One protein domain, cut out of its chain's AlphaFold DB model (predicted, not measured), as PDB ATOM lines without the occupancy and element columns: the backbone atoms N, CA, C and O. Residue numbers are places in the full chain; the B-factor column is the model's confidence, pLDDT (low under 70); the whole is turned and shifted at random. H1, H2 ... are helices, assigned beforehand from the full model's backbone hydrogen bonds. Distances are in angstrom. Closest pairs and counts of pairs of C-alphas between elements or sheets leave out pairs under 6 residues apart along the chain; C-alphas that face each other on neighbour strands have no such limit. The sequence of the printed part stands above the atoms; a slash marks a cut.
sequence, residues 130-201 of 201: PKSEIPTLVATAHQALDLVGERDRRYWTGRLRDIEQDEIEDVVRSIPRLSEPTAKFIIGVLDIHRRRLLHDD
ATOM      1  N   PRO A 130     -44.147 -23.479  40.893       67.25
ATOM      2  CA  PRO A 130     -44.907 -23.766  39.684       67.25
ATOM      3  C   PRO A 130     -44.148 -24.749  38.789       67.25
ATOM      4  O   PRO A 130     -42.951 -24.584  38.554       67.25
ATOM      5  N   LYS A 131     -44.839 -25.751  38.229       61.41
ATOM      6  CA  LYS A 131     -44.230 -26.680  37.256       61.41
ATOM      7  C   LYS A 131     -43.612 -25.950  36.055       61.41
ATOM      8  O   LYS A 131     -42.661 -26.461  35.482       61.41
ATOM      9  N   SER A 132     -44.119 -24.764  35.710       67.25
ATOM     10  CA  SER A 132     -43.587 -23.897  34.652       67.25
ATOM     11  C   SER A 132     -42.181 -23.356  34.930       67.25
ATOM     12  O   SER A 132     -41.518 -22.915  34.001       67.25
ATOM     13  N   GLU A 133     -41.713 -23.381  36.180       69.75
ATOM     14  CA  GLU A 133     -40.367 -22.928  36.551       69.75
ATOM     15  C   GLU A 133     -39.323 -24.054  36.571       69.75
ATOM     16  O   GLU A 133     -38.139 -23.797  36.804       69.75
ATOM     17  N   ILE A 134     -39.742 -25.307  36.373       75.06
ATOM     18  CA  ILE A 134     -38.824 -26.436  36.238       75.06
ATOM     19  C   ILE A 134     -38.522 -26.586  34.743       75.06
ATOM     20  O   ILE A 134     -39.447 -26.868  33.977       75.06
ATOM     21  N   PRO A 135     -37.266 -26.390  34.300       81.44
ATOM     22  CA  PRO A 135     -36.927 -26.530  32.891       81.44
ATOM     23  C   PRO A 135     -37.246 -27.951  32.415       81.44
ATOM     24  O   PRO A 135     -37.053 -28.932  33.136       81.44
ATOM     25  N   THR A 136     -37.737 -28.069  31.182       88.56
ATOM     26  CA  THR A 136     -37.917 -29.378  30.545       88.56
ATOM     27  C   THR A 136     -36.555 -30.034  30.304       88.56
ATOM     28  O   THR A 136     -35.522 -29.362  30.305       88.56
ATOM     29  N   LEU A 137     -36.521 -31.346  30.054       88.12
ATOM     30  CA  LEU A 137     -35.266 -32.027  29.703       88.12
ATOM     31  C   LEU A 137     -34.643 -31.463  28.418       88.12
ATOM     32  O   LEU A 137     -33.428 -31.319  28.349       88.12
ATOM     33  N   VAL A 138     -35.469 -31.071  27.442       90.56
ATOM     34  CA  VAL A 138     -35.007 -30.405  26.212       90.56
ATOM     35  C   VAL A 138     -34.394 -29.040  26.533       90.56
ATOM     36  O   VAL A 138     -33.281 -28.761  26.105       90.56
ATOM     37  N   ALA A 139     -35.064 -28.219  27.349       88.06
ATOM     38  CA  ALA A 139     -34.523 -26.927  27.776       88.06
ATOM     39  C   ALA A 139     -33.219 -27.085  28.578       88.06
ATOM     40  O   ALA A 139     -32.284 -26.313  28.408       88.06
ATOM     41  N   THR A 140     -33.136 -28.117  29.418       89.75
ATOM     42  CA  THR A 140     -31.926 -28.443  30.186       89.75
ATOM     43  C   THR A 140     -30.776 -28.853  29.264       89.75
ATOM     44  O   THR A 140     -29.636 -28.454  29.484       89.75
ATOM     45  N   ALA A 141     -31.057 -29.628  28.214       90.75
ATOM     46  CA  ALA A 141     -30.058 -30.004  27.221       90.75
ATOM     47  C   ALA A 141     -29.574 -28.793  26.405       90.75
ATOM     48  O   ALA A 141     -28.370 -28.657  26.206       90.75
ATOM     49  N   HIS A 142     -30.468 -27.877  26.023       90.81
ATOM     50  CA  HIS A 142     -30.087 -26.599  25.406       90.81
ATOM     51  C   HIS A 142     -29.173 -25.767  26.306       90.81
ATOM     52  O   HIS A 142     -28.088 -25.379  25.883       90.81
ATOM     53  N   GLN A 143     -29.532 -25.611  27.583       90.00
ATOM     54  CA  GLN A 143     -28.671 -24.942  28.565       90.00
ATOM     55  C   GLN A 143     -27.297 -25.616  28.676       90.00
ATOM     56  O   GLN A 143     -26.280 -24.933  28.763       90.00
ATOM     57  N   ALA A 144     -27.231 -26.948  28.649       89.62
ATOM     58  CA  ALA A 144     -25.955 -27.659  28.657       89.62
ATOM     59  C   ALA A 144     -25.130 -27.398  27.381       89.62
ATOM     60  O   ALA A 144     -23.916 -27.223  27.472       89.62
ATOM     61  N   LEU A 145     -25.772 -27.326  26.209       90.62
ATOM     62  CA  LEU A 145     -25.126 -26.979  24.936       90.62
ATOM     63  C   LEU A 145     -24.644 -25.518  24.891       90.62
ATOM     64  O   LEU A 145     -23.654 -25.232  24.217       90.62
ATOM     65  N   ASP A 146     -25.305 -24.614  25.616       90.31
ATOM     66  CA  ASP A 146     -24.882 -23.217  25.802       90.31
ATOM     67  C   ASP A 146     -23.680 -23.063  26.733       90.31
ATOM     68  O   ASP A 146     -22.892 -22.132  26.573       90.31
ATOM     69  N   LEU A 147     -23.521 -23.970  27.697       91.75
ATOM     70  CA  LEU A 147     -22.418 -23.930  28.659       91.75
ATOM     71  C   LEU A 147     -21.094 -24.456  28.092       91.75
ATOM     72  O   LEU A 147     -20.032 -24.135  28.628       91.75
ATOM     73  N   VAL A 148     -21.137 -25.286  27.049       92.44
ATOM     74  CA  VAL A 148     -19.935 -25.864  26.436       92.44
ATOM     75  C   VAL A 148     -19.409 -24.990  25.297       92.44
ATOM     76  O   VAL A 148     -20.140 -24.229  24.669       92.44
ATOM     77  N   GLY A 149     -18.112 -25.110  24.999       93.69
ATOM     78  CA  GLY A 149     -17.503 -24.387  23.882       93.69
ATOM     79  C   GLY A 149     -18.061 -24.822  22.521       93.69
ATOM     80  O   GLY A 149     -18.555 -25.938  22.355       93.69
ATOM     81  N   GLU A 150     -17.914 -23.963  21.509       94.88
ATOM     82  CA  GLU A 150     -18.464 -24.174  20.158       94.88
ATOM     83  C   GLU A 150     -18.058 -25.523  19.539       94.88
ATOM     84  O   GLU A 150     -18.870 -26.190  18.900       94.88
ATOM     85  N   ARG A 151     -16.810 -25.955  19.762       96.19
ATOM     86  CA  ARG A 151     -16.311 -27.253  19.289       96.19
ATOM     87  C   ARG A 151     -17.147 -28.411  19.835       96.19
ATOM     88  O   ARG A 151     -17.563 -29.276  19.071       96.19
ATOM     89  N   ASP A 152     -17.386 -28.423  21.142       94.50
ATOM     90  CA  ASP A 152     -18.075 -29.523  21.815       94.50
ATOM     91  C   ASP A 152     -19.582 -29.467  21.514       94.50
ATOM     92  O   ASP A 152     -20.212 -30.500  21.288       94.50
ATOM     93  N   ARG A 153     -20.149 -28.261  21.375       94.69
ATOM     94  CA  ARG A 153     -21.516 -28.059  20.878       94.69
ATOM     95  C   ARG A 153     -21.706 -28.631  19.472       94.69
ATOM     96  O   ARG A 153     -22.659 -29.376  19.232       94.69
ATOM     97  N   ARG A 154     -20.796 -28.319  18.539       94.94
ATOM     98  CA  ARG A 154     -20.807 -28.863  17.169       94.94
ATOM     99  C   ARG A 154     -20.643 -30.376  17.164       94.94
ATOM    100  O   ARG A 154     -21.324 -31.046  16.397       94.94
ATOM    101  N   TYR A 155     -19.789 -30.910  18.036       95.25
ATOM    102  CA  TYR A 155     -19.623 -32.351  18.190       95.25
ATOM    103  C   TYR A 155     -20.944 -33.024  18.589       95.25
ATOM    104  O   TYR A 155     -21.434 -33.878  17.857       95.25
ATOM    105  N   TRP A 156     -21.573 -32.605  19.693       94.50
ATOM    106  CA  TRP A 156     -22.798 -33.248  20.185       94.50
ATOM    107  C   TRP A 156     -24.003 -33.062  19.258       94.50
ATOM    108  O   TRP A 156     -24.753 -34.010  19.029       94.50
ATOM    109  N   THR A 157     -24.175 -31.873  18.675       94.44
ATOM    110  CA  THR A 157     -25.236 -31.634  17.677       94.44
ATOM    111  C   THR A 157     -24.984 -32.391  16.370       94.44
ATOM    112  O   THR A 157     -25.935 -32.842  15.741       94.44
ATOM    113  N   GLY A 158     -23.718 -32.585  15.981       95.50
ATOM    114  CA  GLY A 158     -23.317 -33.486  14.898       95.50
ATOM    115  C   GLY A 158     -23.742 -34.923  15.180       95.50
ATOM    116  O   GLY A 158     -24.508 -35.483  14.408       95.50
ATOM    117  N   ARG A 159     -23.381 -35.471  16.348       95.31
ATOM    118  CA  ARG A 159     -23.787 -36.826  16.769       95.31
ATOM    119  C   ARG A 159     -25.305 -37.014  16.777       95.31
ATOM    120  O   ARG A 159     -25.782 -38.051  16.343       95.31
ATOM    121  N   LEU A 160     -26.064 -36.024  17.250       94.19
ATOM    122  CA  LEU A 160     -27.532 -36.056  17.208       94.19
ATOM    123  C   LEU A 160     -28.079 -36.076  15.776       94.19
ATOM    124  O   LEU A 160     -29.083 -36.738  15.511       94.19
ATOM    125  N   ARG A 161     -27.440 -35.342  14.860       95.00
ATOM    126  CA  ARG A 161     -27.815 -35.303  13.445       95.00
ATOM    127  C   ARG A 161     -27.481 -36.613  12.733       95.00
ATOM    128  O   ARG A 161     -28.296 -37.053  11.935       95.00
ATOM    129  N   ASP A 162     -26.357 -37.233  13.074       95.62
ATOM    130  CA  ASP A 162     -25.873 -38.471  12.450       95.62
ATOM    131  C   ASP A 162     -26.700 -39.712  12.824       95.62
ATOM    132  O   ASP A 162     -26.573 -40.739  12.168       95.62
ATOM    133  N   ILE A 163     -27.521 -39.643  13.879       94.62
ATOM    134  CA  ILE A 163     -28.467 -40.718  14.200       94.62
ATOM    135  C   ILE A 163     -29.629 -40.647  13.219       94.62
ATOM    136  O   ILE A 163     -30.399 -39.677  13.230       94.62
ATOM    137  N   GLU A 164     -29.767 -41.692  12.414       93.94
ATOM    138  CA  GLU A 164     -30.835 -41.794  11.430       93.94
ATOM    139  C   GLU A 164     -32.163 -42.184  12.083       93.94
ATOM    140  O   GLU A 164     -32.216 -42.864  13.114       93.94
ATOM    141  N   GLN A 165     -33.268 -41.766  11.462       94.19
ATOM    142  CA  GLN A 165     -34.610 -42.082  11.955       94.19
ATOM    143  C   GLN A 165     -34.832 -43.601  12.033       94.19
ATOM    144  O   GLN A 165     -35.320 -44.095  13.048       94.19
ATOM    145  N   ASP A 166     -34.390 -44.344  11.017       95.31
ATOM    146  CA  ASP A 166     -34.507 -45.804  10.971       95.31
ATOM    147  C   ASP A 166     -33.747 -46.484  12.121       95.31
ATOM    148  O   ASP A 166     -34.204 -47.499  12.639       95.31
ATOM    149  N   GLU A 167     -32.635 -45.914  12.603       95.19
ATOM    150  CA  GLU A 167     -31.915 -46.465  13.759       95.19
ATOM    151  C   GLU A 167     -32.701 -46.303  15.063       95.19
ATOM    152  O   GLU A 167     -32.680 -47.191  15.921       95.19
ATOM    153  N   ILE A 168     -33.403 -45.175  15.218       95.94
ATOM    154  CA  ILE A 168     -34.291 -44.932  16.361       95.94
ATOM    155  C   ILE A 168     -35.460 -45.917  16.313       95.94
ATOM    156  O   ILE A 168     -35.779 -46.547  17.326       95.94
ATOM    157  N   GLU A 169     -36.081 -46.071  15.143       96.19
ATOM    158  CA  GLU A 169     -37.190 -47.003  14.952       96.19
ATOM    159  C   GLU A 169     -36.762 -48.445  15.210       96.19
ATOM    160  O   GLU A 169     -37.433 -49.143  15.971       96.19
ATOM    161  N   ASP A 170     -35.617 -48.862  14.671       95.69
ATOM    162  CA  ASP A 170     -35.034 -50.178  14.901       95.69
ATOM    163  C   ASP A 170     -34.826 -50.441  16.396       95.69
ATOM    164  O   ASP A 170     -35.224 -51.495  16.895       95.69
ATOM    165  N   VAL A 171     -34.245 -49.494  17.143       96.75
ATOM    166  CA  VAL A 171     -34.034 -49.639  18.594       96.75
ATOM    167  C   VAL A 171     -35.362 -49.801  19.331       96.75
ATOM    168  O   VAL A 171     -35.507 -50.734  20.122       96.75
ATOM    169  N   VAL A 172     -36.341 -48.931  19.085       96.94
ATOM    170  CA  VAL A 172     -37.622 -48.974  19.810       96.94
ATOM    171  C   VAL A 172     -38.407 -50.241  19.463       96.94
ATOM    172  O   VAL A 172     -38.945 -50.898  20.354       96.94
ATOM    173  N   ARG A 173     -38.440 -50.628  18.184       96.00
ATOM    174  CA  ARG A 173     -39.170 -51.812  17.700       96.00
ATOM    175  C   ARG A 173     -38.504 -53.134  18.087       96.00
ATOM    176  O   ARG A 173     -39.172 -54.163  18.088       96.00
ATOM    177  N   SER A 174     -37.229 -53.109  18.472       96.25
ATOM    178  CA  SER A 174     -36.506 -54.277  18.997       96.25
ATOM    179  C   SER A 174     -36.870 -54.629  20.445       96.25
ATOM    180  O   SER A 174     -36.407 -55.651  20.955       96.25
ATOM    181  N   ILE A 175     -37.654 -53.789  21.136       95.81
ATOM    182  CA  ILE A 175     -38.079 -54.042  22.515       95.81
ATOM    183  C   ILE A 175     -39.183 -55.112  22.525       95.81
ATOM    184  O   ILE A 175     -40.266 -54.892  21.972       95.81
ATOM    185  N   PRO A 176     -38.966 -56.266  23.179       94.06
ATOM    186  CA  PRO A 176     -39.972 -57.310  23.269       94.06
ATOM    187  C   PRO A 176     -41.191 -56.831  24.061       94.06
ATOM    188  O   PRO A 176     -41.068 -56.110  25.050       94.06
ATOM    189  N   ARG A 177     -42.378 -57.298  23.654       90.19
ATOM    190  CA  ARG A 177     -43.670 -57.029  24.322       90.19
ATOM    191  C   ARG A 177     -44.080 -55.547  24.351       90.19
ATOM    192  O   ARG A 177     -45.068 -55.208  25.002       90.19
ATOM    193  N   LEU A 178     -43.381 -54.673  23.624       91.81
ATOM    194  CA  LEU A 178     -43.792 -53.288  23.428       91.81
ATOM    195  C   LEU A 178     -44.942 -53.229  22.416       91.81
ATOM    196  O   LEU A 178     -44.841 -53.767  21.315       91.81
ATOM    197  N   SER A 179     -46.050 -52.583  22.780       93.19
ATOM    198  CA  SER A 179     -47.190 -52.451  21.866       93.19
ATOM    199  C   SER A 179     -46.880 -51.485  20.717       93.19
ATOM    200  O   SER A 179     -46.166 -50.499  20.913       93.19
ATOM    201  N   GLU A 180     -47.467 -51.708  19.537       95.44
ATOM    202  CA  GLU A 180     -47.300 -50.806  18.386       95.44
ATOM    203  C   GLU A 180     -47.706 -49.348  18.701       95.44
ATOM    204  O   GLU A 180     -46.949 -48.439  18.352       95.44
ATOM    205  N   PRO A 181     -48.832 -49.067  19.398       96.38
ATOM    206  CA  PRO A 181     -49.147 -47.705  19.831       96.38
ATOM    207  C   PRO A 181     -48.078 -47.088  20.740       96.38
ATOM    208  O   PRO A 181     -47.728 -45.921  20.565       96.38
ATOM    209  N   THR A 182     -47.529 -47.857  21.690       94.69
ATOM    210  CA  THR A 182     -46.461 -47.380  22.583       94.69
ATOM    211  C   THR A 182     -45.175 -47.098  21.808       94.69
ATOM    212  O   THR A 182     -44.557 -46.060  22.024       94.69
ATOM    213  N   ALA A 183     -44.799 -47.974  20.874       96.12
ATOM    214  CA  ALA A 183     -43.632 -47.781  20.019       96.12
ATOM    215  C   ALA A 183     -43.757 -46.492  19.193       96.12
ATOM    216  O   ALA A 183     -42.868 -45.643  19.246       96.12
ATOM    217  N   LYS A 184     -44.894 -46.291  18.511       97.31
ATOM    218  CA  LYS A 184     -45.173 -45.059  17.750       97.31
ATOM    219  C   LYS A 184     -45.106 -43.810  18.621       97.31
ATOM    220  O   LYS A 184     -44.539 -42.804  18.200       97.31
ATOM    221  N   PHE A 185     -45.664 -43.870  19.830       96.50
ATOM    222  CA  PHE A 185     -45.606 -42.761  20.777       96.50
ATOM    223  C   PHE A 185     -44.159 -42.415  21.163       96.50
ATOM    224  O   PHE A 185     -43.773 -41.252  21.072       96.50
ATOM    225  N   ILE A 186     -43.349 -43.409  21.540       96.69
ATOM    226  CA  ILE A 186     -41.943 -43.201  21.919       96.69
ATOM    227  C   ILE A 186     -41.141 -42.628  20.747       96.69
ATOM    228  O   ILE A 186     -40.436 -41.637  20.929       96.69
ATOM    229  N   ILE A 187     -41.282 -43.203  19.548       97.50
ATOM    230  CA  ILE A 187     -40.611 -42.723  18.330       97.50
ATOM    231  C   ILE A 187     -40.977 -41.257  18.067       97.50
ATOM    232  O   ILE A 187     -40.092 -40.432  17.865       97.50
ATOM    233  N   GLY A 188     -42.265 -40.906  18.148       97.12
ATOM    234  CA  GLY A 188     -42.723 -39.529  17.961       97.12
ATOM    235  C   GLY A 188     -42.160 -38.555  19.000       97.12
ATOM    236  O   GLY A 188     -41.750 -37.451  18.650       97.12
ATOM    237  N   VAL A 189     -42.091 -38.956  20.275       95.25
ATOM    238  CA  VAL A 189     -41.482 -38.135  21.337       95.25
ATOM    239  C   VAL A 189     -39.989 -37.914  21.081       95.25
ATOM    240  O   VAL A 189     -39.512 -36.786  21.220       95.25
ATOM    241  N   LEU A 190     -39.253 -38.961  20.697       95.44
ATOM    242  CA  LEU A 190     -37.823 -38.874  20.391       95.44
ATOM    243  C   LEU A 190     -37.554 -37.965  19.189       95.44
ATOM    244  O   LEU A 190     -36.669 -37.115  19.266       95.44
ATOM    245  N   ASP A 191     -38.347 -38.090  18.125       94.44
ATOM    246  CA  ASP A 191     -38.246 -37.233  16.945       94.44
ATOM    247  C   ASP A 191     -38.541 -35.761  17.282       94.44
ATOM    248  O   ASP A 191     -37.753 -34.876  16.945       94.44
ATOM    249  N   ILE A 192     -39.617 -35.482  18.030       94.50
ATOM    250  CA  ILE A 192     -39.921 -34.119  18.493       94.50
ATOM    251  C   ILE A 192     -38.748 -33.563  19.308       94.50
ATOM    252  O   ILE A 192     -38.295 -32.452  19.049       94.50
ATOM    253  N   HIS A 193     -38.225 -34.314  20.281       93.50
ATOM    254  CA  HIS A 193     -37.100 -33.854  21.096       93.50
ATOM    255  C   HIS A 193     -35.835 -33.614  20.266       93.50
ATOM    256  O   HIS A 193     -35.171 -32.599  20.465       93.50
ATOM    257  N   ARG A 194     -35.521 -34.501  19.315       93.00
ATOM    258  CA  ARG A 194     -34.376 -34.348  18.410       93.00
ATOM    259  C   ARG A 194     -34.508 -33.090  17.558       93.00
ATOM    260  O   ARG A 194     -33.559 -32.314  17.496       93.00
ATOM    261  N   ARG A 195     -35.679 -32.840  16.962       92.94
ATOM    262  CA  ARG A 195     -35.932 -31.627  16.166       92.94
ATOM    263  C   ARG A 195     -35.757 -30.356  16.991       92.94
ATOM    264  O   ARG A 195     -35.025 -29.471  16.565       92.94
ATOM    265  N   ARG A 196     -36.317 -30.311  18.203       93.00
ATOM    266  CA  ARG A 196     -36.160 -29.165  19.117       93.00
ATOM    267  C   ARG A 196     -34.704 -28.877  19.477       93.00
ATOM    268  O   ARG A 196     -34.335 -27.721  19.626       93.00
ATOM    269  N   LEU A 197     -33.876 -29.913  19.625       91.56
ATOM    270  CA  LEU A 197     -32.448 -29.755  19.929       91.56
ATOM    271  C   LEU A 197     -31.610 -29.330  18.716       91.56
ATOM    272  O   LEU A 197     -30.529 -28.778  18.894       91.56
ATOM    273  N   LEU A 198     -32.071 -29.620  17.497       90.94
ATOM    274  CA  LEU A 198     -31.344 -29.313  16.262       90.94
ATOM    275  C   LEU A 198     -31.785 -28.002  15.596       90.94
ATOM    276  O   LEU A 198     -31.005 -27.458  14.812       90.94
ATOM    277  N   HIS A 199     -33.005 -27.529  15.866       83.19
ATOM    278  CA  HIS A 199     -33.643 -26.452  15.101       83.19
ATOM    279  C   HIS A 199     -34.264 -25.315  15.938       83.19
ATOM    280  O   HIS A 199     -34.854 -24.425  15.345       83.19
ATOM    281  N   ASP A 200     -34.093 -25.295  17.267       61.34
ATOM    282  CA  ASP A 200     -34.579 -24.226  18.171       61.34
ATOM    283  C   ASP A 200     -36.098 -23.903  18.090       61.34
ATOM    284  O   ASP A 200     -36.518 -22.814  18.484       61.34
ATOM    285  N   ASP A 201     -36.927 -24.855  17.635       49.28
ATOM    286  CA  ASP A 201     -38.404 -24.747  17.575       49.28
ATOM    287  C   ASP A 201     -39.132 -25.183  18.868       49.28
ATOM    288  O   ASP A 201     -38.707 -26.167  19.523       49.28
TER     289      ASP A 201
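Overview. This is residues 130 to 201 of the 201 residues of an uncharacterized protein of Pseudonocardia asaccharolytica DSM 44247 = NBRC 16224 (UniProt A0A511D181). One long helix, H4, runs along a flat, loose group: H3 folds back on it as a hairpin, and H1 and H2 reach past its last residues, where residues 146 to 152 stick out. The printed part has 72 residues with four named helices, H1 to H4 in order, and is all helix. The radius of gyration of the C-alphas is 14.5 A; the spans are 41 by 35 by 19 A.

Along the chain. Find C-alpha 180 at (-47.300, -50.806, 18.386); from there H4, residues 180 to 199, runs 28.1 A to C-alpha 199 at (-33.643, -26.452, 15.101). H3 is residues 165 to 173, 12.2 A; H2, 150 to 162, 17.9 A; H1, 137 to 147, 15.2 A.

Arrangement. H4 is the hub. H3 touches it at C-alphas Val 172 and Ala 183, the closest, 6.1 A. Its residues 193 to 197 alone touch H1, closest C-alphas Val 138 and His 193, 6.5 A. H2 touches H4 with residues 157 to 161 alone, closest C-alphas Thr 157 and Leu 198, 6.7 A. H1 and H3 are apart. In H1 to H4 every O i to N i+4 pair is within hydrogen-bond range.

Size, cuts and confidence. C-alphas Gly 149 and Arg 177, the farthest apart, are 41.8 A apart. The printed part has no cut and no long link. Residues 130 to 133 and 200 to 201 have pLDDT under 70.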